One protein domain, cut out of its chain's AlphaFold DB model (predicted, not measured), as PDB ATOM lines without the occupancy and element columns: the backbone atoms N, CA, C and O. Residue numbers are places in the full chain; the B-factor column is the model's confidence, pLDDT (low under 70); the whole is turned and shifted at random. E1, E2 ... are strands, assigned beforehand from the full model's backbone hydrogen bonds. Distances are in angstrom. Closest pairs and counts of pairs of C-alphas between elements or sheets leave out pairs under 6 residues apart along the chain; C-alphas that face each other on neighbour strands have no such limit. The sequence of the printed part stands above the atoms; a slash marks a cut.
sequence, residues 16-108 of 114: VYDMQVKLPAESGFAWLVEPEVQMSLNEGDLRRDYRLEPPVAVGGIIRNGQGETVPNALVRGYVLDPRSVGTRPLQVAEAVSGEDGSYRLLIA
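What this domain is: This is residues 16 to 108 of the 114 residues of an uncharacterized protein of Myxococcales bacterium (UniProt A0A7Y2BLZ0). Three two-stranded ribbons make a loose, elongated body: the hairpin E1 and E2 forms one half, and in the other half the hairpin E4 and E5 packs on E6 of the ribbon E3 and E6. A long loop, residues 40 to 55, leads back from E2 to E3, and a second, residues 62 to 73, reaches to the opposite end of the long axis. The printed part has 93 residues, with no named helix and six named strands, E1 to E6 in chain order, in three antiparallel sheets: E1 - E2, E3 - E6 and E4 - E5. The class is all strand, though under half of the residues, 39 of 93, are in named elements. The whole is loose, with a radius of gyration of the C-alphas of 16.6 A and spans of 58 by 32 by 18 A.

Where its parts are: Find C-alpha 16 at (328.334, 299.591, 330.722); from there E1, residues 16 to 21, runs 16.4 A. E2, residues 32 to 39, is 18.3 A long and bends by 70 degrees at residue 36. Look next at C-alpha 56, at (314.974, 296.689, 306.524), where E3, residues 56 to 61, begins its 17.2 A. E4 holds residues 74 to 79 over 16.9 A, and E5 holds residues 90 to 96 over 18.5 A. E6, residues 102 to 107, runs 16.5 A and ends at C-alpha 107, at (319.032, 295.868, 309.589).

How they stand to each other: Start with the hairpin E1 and E2, antiparallel at 152 degrees, where N 19 and O 34 are 2.8 A apart, within hydrogen-bond range. E1 and E5 are near each other. The closest C-alphas of E2 and E5 are those of Val 33 and Val 92, 6.5 A apart. E3 and E6 are antiparallel at 160 degrees, with N 58 and O 105 within hydrogen-bond range at 2.9 A. In the hairpin E4 and E5, antiparallel at 157 degrees, you will find N 75 and O 95 within hydrogen-bond range at 2.8 A. E5 and E6 have 10 pairs of C-alphas within 8 A, the closest being Ala 95 and Leu 105 at 5.7 A. E3 is apart from E5, and E1 is apart from E6.

The domain as a whole: The two C-alphas farthest apart are those of Asn 42 and Gln 66, at 58.7 A, one in each long link. Those links are E2 to E3, with 16 residues, and E3 to E4, with 12; the link from E5 to E6 is tight, with 5. The printed part has no cut. Its mean pLDDT is 90.2, and residues 82 to 87, in the link from E4 to E5, are under 70.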
ATOM      1  N   VAL A  16     329.173 299.190 331.857       90.50
ATOM      2  CA  VAL A  16     328.334 299.591 330.722       90.50
ATOM      3  C   VAL A  16     328.714 298.726 329.530       90.50
ATOM      4  O   VAL A  16     329.891 298.649 329.168       90.50
ATOM      5  N   TYR A  17     327.720 298.083 328.928       90.19
ATOM      6  CA  TYR A  17     327.904 297.111 327.856       90.19
ATOM      7  C   TYR A  17     327.017 297.438 326.660       90.19
ATOM      8  O   TYR A  17     325.919 297.955 326.818       90.19
ATOM      9  N   ASP A  18     327.466 297.073 325.461       89.56
ATOM     10  CA  ASP A  18     326.561 296.960 324.318       89.56
ATOM     11  C   ASP A  18     326.124 295.504 324.207       89.56
ATOM     12  O   ASP A  18     326.963 294.601 324.109       89.56
ATOM     13  N   MET A  19     324.819 295.271 324.199       91.12
ATOM     14  CA  MET A  19     324.260 293.943 324.013       91.12
ATOM     15  C   MET A  19     323.870 293.744 322.551       91.12
ATOM     16  O   MET A  19     323.208 294.583 321.943       91.12
ATOM     17  N   GLN A  20     324.296 292.618 321.975       91.94
ATOM     18  CA  GLN A  20     323.950 292.227 320.612       91.94
ATOM     19  C   GLN A  20     323.363 290.820 320.611       91.94
ATOM     20  O   GLN A  20     324.039 289.860 320.985       91.94
ATOM     21  N   VAL A  21     322.136 290.686 320.118       92.12
ATOM     22  CA  VAL A  21     321.521 289.391 319.828       92.12
ATOM     23  C   VAL A  21     321.653 289.139 318.334       92.12
ATOM     24  O   VAL A  21     320.979 289.764 317.512       92.12
ATOM     25  N   LYS A  22     322.572 288.240 317.981       92.06
ATOM     26  CA  LYS A  22     322.852 287.870 316.593       92.06
ATOM     27  C   LYS A  22     321.995 286.682 316.207       92.06
ATOM     28  O   LYS A  22     322.153 285.593 316.754       92.06
ATOM     29  N   LEU A  23     321.112 286.902 315.246       88.12
ATOM     30  CA  LEU A  23     320.310 285.845 314.652       88.12
ATOM     31  C   LEU A  23     321.034 285.299 313.415       88.12
ATOM     32  O   LEU A  23     321.703 286.074 312.717       88.12
ATOM     33  N   PRO A  24     320.917 283.991 313.125       85.12
ATOM     34  CA  PRO A  24     321.410 283.434 311.872       85.12
ATOM     35  C   PRO A  24     320.779 284.158 310.678       85.12
ATOM     36  O   PRO A  24     319.597 284.510 310.721       85.12
ATOM     37  N   ALA A  25     321.543 284.391 309.611       79.00
ATOM     38  CA  ALA A  25     321.071 285.165 308.459       79.00
ATOM     39  C   ALA A  25     319.857 284.505 307.776       79.00
ATOM     40  O   ALA A  25     318.942 285.183 307.306       79.00
ATOM     41  N   GLU A  26     319.815 283.174 307.788       85.31
ATOM     42  CA  GLU A  26     318.729 282.334 307.287       85.31
ATOM     43  C   GLU A  26     317.408 282.498 308.055       85.31
ATOM     44  O   GLU A  26     316.354 282.156 307.521       85.31
ATOM     45  N   SER A  27     317.433 283.068 309.267       89.31
ATOM     46  CA  SER A  27     316.214 283.353 310.036       89.31
ATOM     47  C   SER A  27     315.344 284.438 309.393       89.31
ATOM     48  O   SER A  27     314.155 284.528 309.687       89.31
ATOM     49  N   GLY A  28     315.926 285.274 308.525       91.88
ATOM     50  CA  GLY A  28     315.231 286.405 307.915       91.88
ATOM     51  C   GLY A  28     315.001 287.591 308.857       91.88
ATOM     52  O   GLY A  28     314.331 288.541 308.453       91.88
ATOM     53  N   PHE A  29     315.569 287.576 310.066       93.19
ATOM     54  CA  PHE A  29     315.492 288.669 311.037       93.19
ATOM     55  C   PHE A  29     316.822 289.425 311.162       93.19
ATOM     56  O   PHE A  29     317.897 288.882 310.911       93.19
ATOM     57  N   ALA A  30     316.742 290.702 311.543       95.19
ATOM     58  CA  ALA A  30     317.921 291.513 311.834       95.19
ATOM     59  C   ALA A  30     318.506 291.190 313.210       95.19
ATOM     60  O   ALA A  30     317.809 290.703 314.099       95.19
ATOM     61  N   TRP A  31     319.778 291.533 313.405       95.31
ATOM     62  CA  TRP A  31     320.345 291.576 314.749       95.31
ATOM     63  C   TRP A  31     319.619 292.620 315.593       95.31
ATOM     64  O   TRP A  31     319.172 293.650 315.085       95.31
ATOM     65  N   LEU A  32     319.561 292.365 316.893       94.00
ATOM     66  CA  LEU A  32     319.084 293.334 317.869       94.00
ATOM     67  C   LEU A  32     320.288 293.898 318.605       94.00
ATOM     68  O   LEU A  32     321.131 293.137 319.081       94.00
ATOM     69  N   VAL A  33     320.376 295.222 318.671       93.19
ATOM     70  CA  VAL A  33     321.486 295.927 319.311       93.19
ATOM     71  C   VAL A  33     320.914 296.894 320.334       93.19
ATOM     72  O   VAL A  33     320.148 297.785 319.974       93.19
ATOM     73  N   GLU A  34     321.281 296.693 321.595       92.50
ATOM     74  CA  GLU A  34     320.940 297.549 322.731       92.50
ATOM     75  C   GLU A  34     322.246 298.176 323.239       92.50
ATOM     76  O   GLU A  34     323.062 297.483 323.856       92.50
ATOM     77  N   PRO A  35     322.529 299.441 322.897       90.44
ATOM     78  CA  PRO A  35     323.736 300.107 323.358       90.44
ATOM     79  C   PRO A  35     323.615 300.533 324.824       90.44
ATOM     80  O   PRO A  35     322.519 300.755 325.329       90.44
ATOM     81  N   GLU A  36     324.763 300.711 325.477       89.06
ATOM     82  CA  GLU A  36     324.866 301.376 326.790       89.06
ATOM     83  C   GLU A  36     324.014 300.753 327.913       89.06
ATOM     84  O   GLU A  36     323.566 301.432 328.837       89.06
ATOM     85  N   VAL A  37     323.837 299.433 327.882       89.50
ATOM     86  CA  VAL A  37     323.171 298.689 328.951       89.50
ATOM     87  C   VAL A  37     323.999 298.790 330.229       89.50
ATOM     88  O   VAL A  37     325.148 298.340 330.285       89.50
ATOM     89  N   GLN A  38     323.402 299.375 331.264       90.12
ATOM     90  CA  GLN A  38     324.025 299.530 332.571       90.12
ATOM     91  C   GLN A  38     323.781 298.291 333.436       90.12
ATOM     92  O   GLN A  38     322.646 297.867 333.629       90.12
ATOM     93  N   MET A  39     324.863 297.730 333.971       90.88
ATOM     94  CA  MET A  39     324.835 296.640 334.942       90.88
ATOM     95  C   MET A  39     325.272 297.188 336.293       90.88
ATOM     96  O   MET A  39     326.382 297.712 336.422       90.88
ATOM     97  N   SER A  40     324.405 297.088 337.301       88.75
ATOM     98  CA  SER A  40     324.654 297.634 338.634       88.75
ATOM     99  C   SER A  40     324.193 296.686 339.744       88.75
ATOM    100  O   SER A  40     323.221 295.951 339.598       88.75
ATOM    101  N   LEU A  41     324.866 296.729 340.901       82.94
ATOM    102  CA  LEU A  41     324.473 295.926 342.073       82.94
ATOM    103  C   LEU A  41     323.117 296.338 342.658       82.94
ATOM    104  O   LEU A  41     322.499 295.557 343.374       82.94
ATOM    105  N   ASN A  42     322.681 297.570 342.392       83.06
ATOM    106  CA  ASN A  42     321.455 298.120 342.963       83.06
ATOM    107  C   ASN A  42     320.204 297.629 342.226       83.06
ATOM    108  O   ASN A  42     319.129 297.601 342.816       83.06
ATOM    109  N   GLU A  43     320.341 297.267 340.950       78.62
ATOM    110  CA  GLU A  43     319.228 296.841 340.094       78.62
ATOM    111  C   GLU A  43     319.040 295.317 340.081       78.62
ATOM    112  O   GLU A  43     317.944 294.846 339.782       78.62
ATOM    113  N   GLY A  44     320.061 294.550 340.484       79.88
ATOM    114  CA  GLY A  44     320.009 293.088 340.533       79.88
ATOM    115  C   GLY A  44     320.068 292.440 339.146       79.88
ATOM    116  O   GLY A  44     320.677 292.983 338.225       79.88
ATOM    117  N   ASP A  45     319.461 291.258 339.004       83.31
ATOM    118  CA  ASP A  45     319.457 290.513 337.740       83.31
ATOM    119  C   ASP A  45     318.657 291.257 336.660       83.31
ATOM    120  O   ASP A  45     317.452 291.497 336.794       83.31
ATOM    121  N   LEU A  46     319.318 291.581 335.545       85.19
ATOM    122  CA  LEU A  46     318.679 292.234 334.410       85.19
ATOM    123  C   LEU A  46     317.940 291.213 333.538       85.19
ATOM    124  O   LEU A  46     318.560 290.368 332.893       85.19
ATOM    125  N   ARG A  47     316.612 291.341 333.447       88.06
ATOM    126  CA  ARG A  47     315.797 290.606 332.470       88.06
ATOM    127  C   ARG A  47     315.506 291.475 331.243       88.06
ATOM    128  O   ARG A  47     315.125 292.643 331.372       88.06
ATOM    129  N   ARG A  48     315.666 290.897 330.050       87.75
ATOM    130  CA  ARG A  48     315.369 291.534 328.761       87.75
ATOM    131  C   ARG A  48     314.558 290.599 327.883       87.75
ATOM    132  O   ARG A  48     314.959 289.464 327.661       87.75
ATOM    133  N   ASP A  49     313.448 291.118 327.371       89.31
ATOM    134  CA  ASP A  49     312.627 290.438 326.378       89.31
ATOM    135  C   ASP A  49     312.777 291.172 325.044       89.31
ATOM    136  O   ASP A  49     312.556 292.381 324.941       89.31
ATOM    137  N   TYR A  50     313.155 290.429 324.010       88.62
ATOM    138  CA  TYR A  50     313.442 290.972 322.692       88.62
ATOM    139  C   TYR A  50     312.319 290.653 321.715       88.62
ATOM    140  O   TYR A  50     311.985 289.492 321.481       88.62
ATOM    141  N   ARG A  51     311.742 291.688 321.097       87.88
ATOM    142  CA  ARG A  51     310.754 291.513 320.032       87.88
ATOM    143  C   ARG A  51     311.443 291.529 318.674       87.88
ATOM    144  O   ARG A  51     312.096 292.503 318.319       87.88
ATOM    145  N   LEU A  52     311.222 290.473 317.898       88.81
ATOM    146  CA  LEU A  52     311.641 290.422 316.504       88.81
ATOM    147  C   LEU A  52     310.706 291.285 315.653       88.81
ATOM    148  O   LEU A  52     309.504 291.028 315.575       88.81
ATOM    149  N   GLU A  53     311.264 292.309 315.017       90.06
ATOM    150  CA  GLU A  53     310.561 293.148 314.047       90.06
ATOM    151  C   GLU A  53     311.036 292.805 312.624       90.06
ATOM    152  O   GLU A  53     312.192 292.404 312.443       90.06
ATOM    153  N   PRO A  54     310.178 292.949 311.596       91.75
ATOM    154  CA  PRO A  54     310.605 292.789 310.212       91.75
ATOM    155  C   PRO A  54     311.786 293.719 309.889       91.75
ATOM    156  O   PRO A  54     311.711 294.917 310.176       91.75
ATOM    157  N   PRO A  55     312.872 293.204 309.290       95.50
ATOM    158  CA  PRO A  55     314.051 294.011 309.036       95.50
ATOM    159  C   PRO A  55     313.886 294.899 307.803       95.50
ATOM    160  O   PRO A  55     313.155 294.582 306.860       95.50
ATOM    161  N   VAL A  56     314.682 295.961 307.756       95.56
ATOM    162  CA  VAL A  56     314.974 296.689 306.524       95.56
ATOM    163  C   VAL A  56     316.087 295.943 305.789       95.56
ATOM    164  O   VAL A  56     317.188 295.760 306.308       95.56
ATOM    165  N   ALA A  57     315.796 295.488 304.570       95.12
ATOM    166  CA  ALA A  57     316.772 294.804 303.734       95.12
ATOM    167  C   ALA A  57     317.574 295.810 302.901       95.12
ATOM    168  O   ALA A  57     317.005 296.549 302.099       95.12
ATOM    169  N   VAL A  58     318.898 295.782 303.044       95.62
ATOM    170  CA  VAL A  58     319.831 296.559 302.219       95.62
ATOM    171  C   VAL A  58     320.696 295.581 301.443       95.62
ATOM    172  O   VAL A  58     321.326 294.709 302.035       95.62
ATOM    173  N   GLY A  59     320.717 295.696 300.119       95.81
ATOM    174  CA  GLY A  59     321.447 294.762 299.270       95.81
ATOM    175  C   GLY A  59     322.138 295.438 298.101       95.81
ATOM    176  O   GLY A  59     321.857 296.587 297.759       95.81
ATOM    177  N   GLY A  60     323.048 294.694 297.488       96.94
ATOM    178  CA  GLY A  60     323.810 295.146 296.335       96.94
ATOM    179  C   GLY A  60     324.654 294.026 295.748       96.94
ATOM    180  O   GLY A  60     324.565 292.881 296.181       96.94
ATOM    181  N   ILE A  61     325.479 294.377 294.764       98.12
ATOM    182  CA  ILE A  61     326.442 293.475 294.126       98.12
ATOM    183  C   ILE A  61     327.831 294.080 294.301       98.12
ATOM    184  O   ILE A  61     328.046 295.242 293.955       98.12
ATOM    185  N   ILE A  62     328.773 293.303 294.827       97.69
ATOM    186  CA  ILE A  62     330.163 293.727 295.000       97.69
ATOM    187  C   ILE A  62     330.926 293.429 293.717       97.69
ATOM    188  O   ILE A  62     330.899 292.304 293.215       97.69
ATOM    189  N   ARG A  63     331.625 294.443 293.202       97.81
ATOM    190  CA  ARG A  63     332.506 294.324 292.040       97.81
ATOM    191  C   ARG A  63     333.888 294.891 292.336       97.81
ATOM    192  O   ARG A  63     334.008 295.839 293.110       97.81
ATOM    193  N   ASN A  64     334.918 294.318 291.721       96.81
ATOM    194  CA  ASN A  64     336.278 294.855 291.768       96.81
ATOM    195  C   ASN A  64     336.457 296.017 290.765       96.81
ATOM    196  O   ASN A  64     335.530 296.392 290.043       96.81
ATOM    197  N   GLY A  65     337.664 296.588 290.701       96.81
ATOM    198  CA  GLY A  65     337.978 297.704 289.797       96.81
ATOM    199  C   GLY A  65     337.889 297.365 288.301       96.81
ATOM    200  O   GLY A  65     337.818 298.271 287.478       96.81
ATOM    201  N   GLN A  66     337.869 296.079 287.950       96.88
ATOM    202  CA  GLN A  66     337.724 295.553 286.592       96.88
ATOM    203  C   GLN A  66     336.256 295.266 286.231       96.88
ATOM    204  O   GLN A  66     335.956 294.936 285.086       96.88
ATOM    205  N   GLY A  67     335.331 295.421 287.185       96.50
ATOM    206  CA  GLY A  67     333.901 295.174 286.998       96.50
ATOM    207  C   GLY A  67     333.467 293.722 287.216       96.50
ATOM    208  O   GLY A  67     332.294 293.416 286.999       96.50
ATOM    209  N   GLU A  68     334.367 292.847 287.663       97.81
ATOM    210  CA  GLU A  68     334.081 291.441 287.973       97.81
ATOM    211  C   GLU A  68     333.432 291.321 289.355       97.81
ATOM    212  O   GLU A  68     333.744 292.098 290.259       97.81
ATOM    213  N   THR A  69     332.530 290.355 289.531       98.19
ATOM    214  CA  THR A  69     331.842 290.118 290.807       98.19
ATOM    215  C   THR A  69     332.787 289.534 291.855       98.19
ATOM    216  O   THR A  69     333.648 288.715 291.540       98.19
ATOM    217  N   VAL A  70     332.622 289.947 293.114       98.19
ATOM    218  CA  VAL A  70     333.460 289.486 294.234       98.19
ATOM    219  C   VAL A  70     332.640 288.595 295.170       98.19
ATOM    220  O   VAL A  70     331.862 289.118 295.978       98.19
ATOM    221  N   PRO A  71     332.796 287.263 295.089       98.12
ATOM    222  CA  PRO A  71     332.134 286.337 295.996       98.12
ATOM    223  C   PRO A  71     332.862 286.220 297.337       98.12
ATOM    224  O   PRO A  71     334.044 286.552 297.445       98.12
ATOM    225  N   ASN A  72     332.171 285.695 298.351       97.38
ATOM    226  CA  ASN A  72     332.704 285.425 299.691       97.38
ATOM    227  C   ASN A  72     333.285 286.656 300.415       97.38
ATOM    228  O   ASN A  72     334.094 286.525 301.335       97.38
ATOM    229  N   ALA A  73     332.883 287.862 300.019       97.38
ATOM    230  CA  ALA A  73     333.291 289.083 300.693       97.38
ATOM    231  C   ALA A  73     332.433 289.302 301.940       97.38
ATOM    232  O   ALA A  73     331.207 289.204 301.890       97.38
ATOM    233  N   LEU A  74     333.085 289.639 303.052       97.31
ATOM    234  CA  LEU A  74     332.410 289.975 304.297       97.31
ATOM    235  C   LEU A  74     331.978 291.443 304.293       97.31
ATOM    236  O   LEU A  74     332.815 292.346 304.248       97.31
ATOM    237  N   VAL A  75     330.674 291.675 304.387       96.56
ATOM    238  CA  VAL A  75     330.061 293.001 304.471       96.56
ATOM    239  C   VAL A  75     329.559 293.220 305.890       96.56
ATOM    240  O   VAL A  75     328.807 292.403 306.415       96.56
ATOM    241  N   ARG A  76     329.940 294.340 306.507       96.38
ATOM    242  CA  ARG A  76     329.492 294.728 307.850       96.38
ATOM    243  C   ARG A  76     328.779 296.072 307.806       96.38
ATOM    244  O   ARG A  76     329.299 297.027 307.236       96.38
ATOM    245  N   GLY A  77     327.596 296.129 308.409       94.56
ATOM    246  CA  GLY A  77     326.827 297.359 308.576       94.56
ATOM    247  C   GLY A  77     327.093 297.986 309.940       94.56
ATOM    248  O   GLY A  77     327.048 297.281 310.949       94.56
ATOM    249  N   TYR A  78     327.330 299.298 309.970       93.88
ATOM    250  CA  TYR A  78     327.540 300.065 311.197       93.88
ATOM    251  C   TYR A  78     326.562 301.235 311.285       93.88
ATOM    252  O   TYR A  78     326.337 301.929 310.293       93.88
ATOM    253  N   VAL A  79     326.028 301.477 312.479       90.00
ATOM    254  CA  VAL A  79     325.333 302.718 312.831       90.00
ATOM    255  C   VAL A  79     326.327 303.644 313.521       90.00
ATOM    256  O   VAL A  79     327.105 303.223 314.378       90.00
ATOM    257  N   LEU A  80     326.305 304.909 313.116       86.00
ATOM    258  CA  LEU A  80     327.071 305.990 313.721       86.00
ATOM    259  C   LEU A  80     326.072 306.902 314.436       86.00
ATOM    260  O   LEU A  80     325.215 307.466 313.761       86.00
ATOM    261  N   ASP A  81     326.163 307.055 315.762       73.50
ATOM    262  CA  ASP A  81     325.361 308.066 316.466       73.50
ATOM    263  C   ASP A  81     326.096 309.420 316.438       73.50
ATOM    264  O   ASP A  81     327.108 309.581 317.139       73.50
ATOM    265  N   PRO A  82     325.615 310.409 315.658       65.38
ATOM    266  CA  PRO A  82     326.247 311.722 315.559       65.38
ATOM    267  C   PRO A  82     326.127 312.552 316.847       65.38
ATOM    268  O   PRO A  82     326.811 313.564 316.977       65.38
ATOM    269  N   ARG A  83     325.261 312.158 317.792       64.88
ATOM    270  CA  ARG A  83     325.058 312.840 319.081       64.88
ATOM    271  C   ARG A  83     326.092 312.422 320.127       64.88
ATOM    272  O   ARG A  83     326.284 313.138 321.107       64.88
ATOM    273  N   SER A  84     326.772 311.293 319.920       59.69
ATOM    274  CA  SER A  84     327.840 310.825 320.806       59.69
ATOM    275  C   SER A  84     329.158 311.555 320.503       59.69
ATOM    276  O   SER A  84     329.670 311.529 319.379       59.69
ATOM    277  N   VAL A  85     329.728 312.234 321.503       51.62
ATOM    278  CA  VAL A  85     331.063 312.842 321.379       51.62
ATOM    279  C   VAL A  85     332.084 311.706 321.288       51.62
ATOM    280  O   VAL A  85     332.289 310.982 322.257       51.62
ATOM    281  N   GLY A  86     332.708 311.532 320.119       58.47
ATOM    282  CA  GLY A  86     333.619 310.411 319.854       58.47
ATOM    283  C   GLY A  86     332.975 309.201 319.165       58.47
ATOM    284  O   GLY A  86     333.461 308.093 319.363       58.47
ATOM    285  N   THR A  87     331.905 309.423 318.383       62.97
ATOM    286  CA  THR A  87     331.190 308.490 317.483       62.97
ATOM    287  C   THR A  87     331.738 307.063 317.478       62.97
ATOM    288  O   THR A  87     332.549 306.685 316.631       62.97
ATOM    289  N   ARG A  88     331.273 306.258 318.436       81.69
ATOM    290  CA  ARG A  88     331.588 304.830 318.490       81.69
ATOM    291  C   ARG A  88     330.702 304.100 317.472       81.69
ATOM    292  O   ARG A  88     329.483 304.113 317.640       81.69
ATOM    293  N   PRO A  89     331.261 303.472 316.425       88.62
ATOM    294  CA  PRO A  89     330.463 302.718 315.467       88.62
ATOM    295  C   PRO A  89     329.898 301.451 316.116       88.62
ATOM    296  O   PRO A  89     330.648 300.646 316.671       88.62
ATOM    297  N   LEU A  90     328.587 301.243 315.998       90.50
ATOM    298  CA  LEU A  90     327.911 300.027 316.451       90.50
ATOM    299  C   LEU A  90     327.652 299.123 315.254       90.50
ATOM    300  O   LEU A  90     326.949 299.516 314.324       90.50
ATOM    301  N   GLN A  91     328.219 297.915 315.249       93.81
ATOM    302  CA  GLN A  91     327.916 296.945 314.198       93.81
ATOM    303  C   GLN A  91     326.489 296.416 314.385       93.81
ATOM    304  O   GLN A  91     326.162 295.894 315.446       93.81
ATOM    305  N   VAL A  92     325.663 296.518 313.343       94.25
ATOM    306  CA  VAL A  92     324.234 296.149 313.383       94.25
ATOM    307  C   VAL A  92     323.854 295.052 312.396       94.25
ATOM    308  O   VAL A  92     322.748 294.527 312.458       94.25
ATOM    309  N   ALA A  93     324.742 294.713 311.463       95.38
ATOM    310  CA  ALA A  93     324.495 293.664 310.487       95.38
ATOM    311  C   ALA A  93     325.804 293.083 309.950       95.38
ATOM    312  O   ALA A  93     326.854 293.738 309.944       95.38
ATOM    313  N   GLU A  94     325.717 291.860 309.445       95.88
ATOM    314  CA  GLU A  94     326.789 291.186 308.724       95.88
ATOM    315  C   GLU A  94     326.191 290.305 307.623       95.88
ATOM    316  O   GLU A  94     325.125 289.718 307.806       95.88
ATOM    317  N   ALA A  95     326.861 290.237 306.476       95.50
ATOM    318  CA  ALA A  95     326.512 289.347 305.376       95.50
ATOM    319  C   ALA A  95     327.771 288.915 304.621       95.50
ATOM    320  O   ALA A  95     328.773 289.631 304.603       95.50
ATOM    321  N   VAL A  96     327.696 287.764 303.960       96.38
ATOM    322  CA  VAL A  96     328.722 287.286 303.028       96.38
ATOM    323  C   VAL A  96     328.146 287.341 301.617       96.38
ATOM    324  O   VAL A  96     326.992 286.962 301.418       96.38
ATOM    325  N   SER A  97     328.914 287.845 300.648       97.44
ATOM    326  CA  SER A  97     328.455 287.881 299.259       97.44
ATOM    327  C   SER A  97     328.419 286.490 298.617       97.44
ATOM    328  O   SER A  97     329.308 285.666 298.839       97.44
ATOM    329  N   GLY A  98     327.393 286.241 297.801       97.38
ATOM    330  CA  GLY A  98     327.231 285.015 297.020       97.38
ATOM    331  C   GLY A  98     328.171 284.936 295.816       97.38
ATOM    332  O   GLY A  98     328.965 285.843 295.564       97.38
ATOM    333  N   GLU A  99     328.070 283.853 295.041       97.69
ATOM    334  CA  GLU A  99     328.906 283.606 293.851       97.69
ATOM    335  C   GLU A  99     328.804 284.716 292.790       97.69
ATOM    336  O   GLU A  99     329.785 285.060 292.134       97.69
ATOM    337  N   ASP A 100     327.628 285.330 292.669       97.19
ATOM    338  CA  ASP A 100     327.346 286.464 291.788       97.19
ATOM    339  C   ASP A 100     327.741 287.824 292.399       97.19
ATOM    340  O   ASP A 100     327.442 288.881 291.842       97.19
ATOM    341  N   GLY A 101     328.402 287.818 293.559       97.69
ATOM    342  CA  GLY A 101     328.771 289.005 294.324       97.69
ATOM    343  C   GLY A 101     327.595 289.690 295.023       97.69
ATOM    344  O   GLY A 101     327.803 290.744 295.632       97.69
ATOM    345  N   SER A 102     326.377 289.144 294.948       98.00
ATOM    346  CA  SER A 102     325.214 289.715 295.624       98.00
ATOM    347  C   SER A 102     325.321 289.562 297.140       98.00
ATOM    348  O   SER A 102     325.828 288.565 297.644       98.00
ATOM    349  N   TYR A 103     324.846 290.551 297.892       96.75
ATOM    350  CA  TYR A 103     324.738 290.473 299.347       96.75
ATOM    351  C   TYR A 103     323.430 291.101 299.824       96.75
ATOM    352  O   TYR A 103     322.839 291.951 299.150       96.75
ATOM    353  N   ARG A 104     323.003 290.708 301.026       96.31
ATOM    354  CA  ARG A 104     321.833 291.267 301.703       96.31
ATOM    355  C   ARG A 104     322.109 291.404 303.195       96.31
ATOM    356  O   ARG A 104     322.235 290.407 303.894       96.31
ATOM    357  N   LEU A 105     322.162 292.640 303.675       95.81
ATOM    358  CA  LEU A 105     322.140 292.973 305.094       95.81
ATOM    359  C   LEU A 105     320.689 293.088 305.565       95.81
ATOM    360  O   LEU A 105     319.848 293.682 304.885       95.81
ATOM    361  N   LEU A 106     320.412 292.541 306.745       96.12
ATOM    362  CA  LEU A 106     319.144 292.698 307.450       96.12
ATOM    363  C   LEU A 106     319.387 293.622 308.639       96.12
ATOM    364  O   LEU A 106     320.117 293.264 309.559       96.12
ATOM    365  N   ILE A 107     318.810 294.819 308.591       94.75
ATOM    366  CA  ILE A 107     319.032 295.868 309.589       94.75
ATOM    367  C   ILE A 107     317.728 296.100 310.350       94.75
ATOM    368  O   ILE A 107     316.661 296.206 309.742       94.75
ATOM    369  N   ALA A 108     317.802 296.155 311.680       94.38
ATOM    370  CA  ALA A 108     316.645 296.467 312.505       94.38
ATOM    371  C   ALA A 108     316.194 297.912 312.226       94.38
ATOM    372  O   ALA A 108     317.042 298.785 312.028       94.38
TER     373      ALA A 108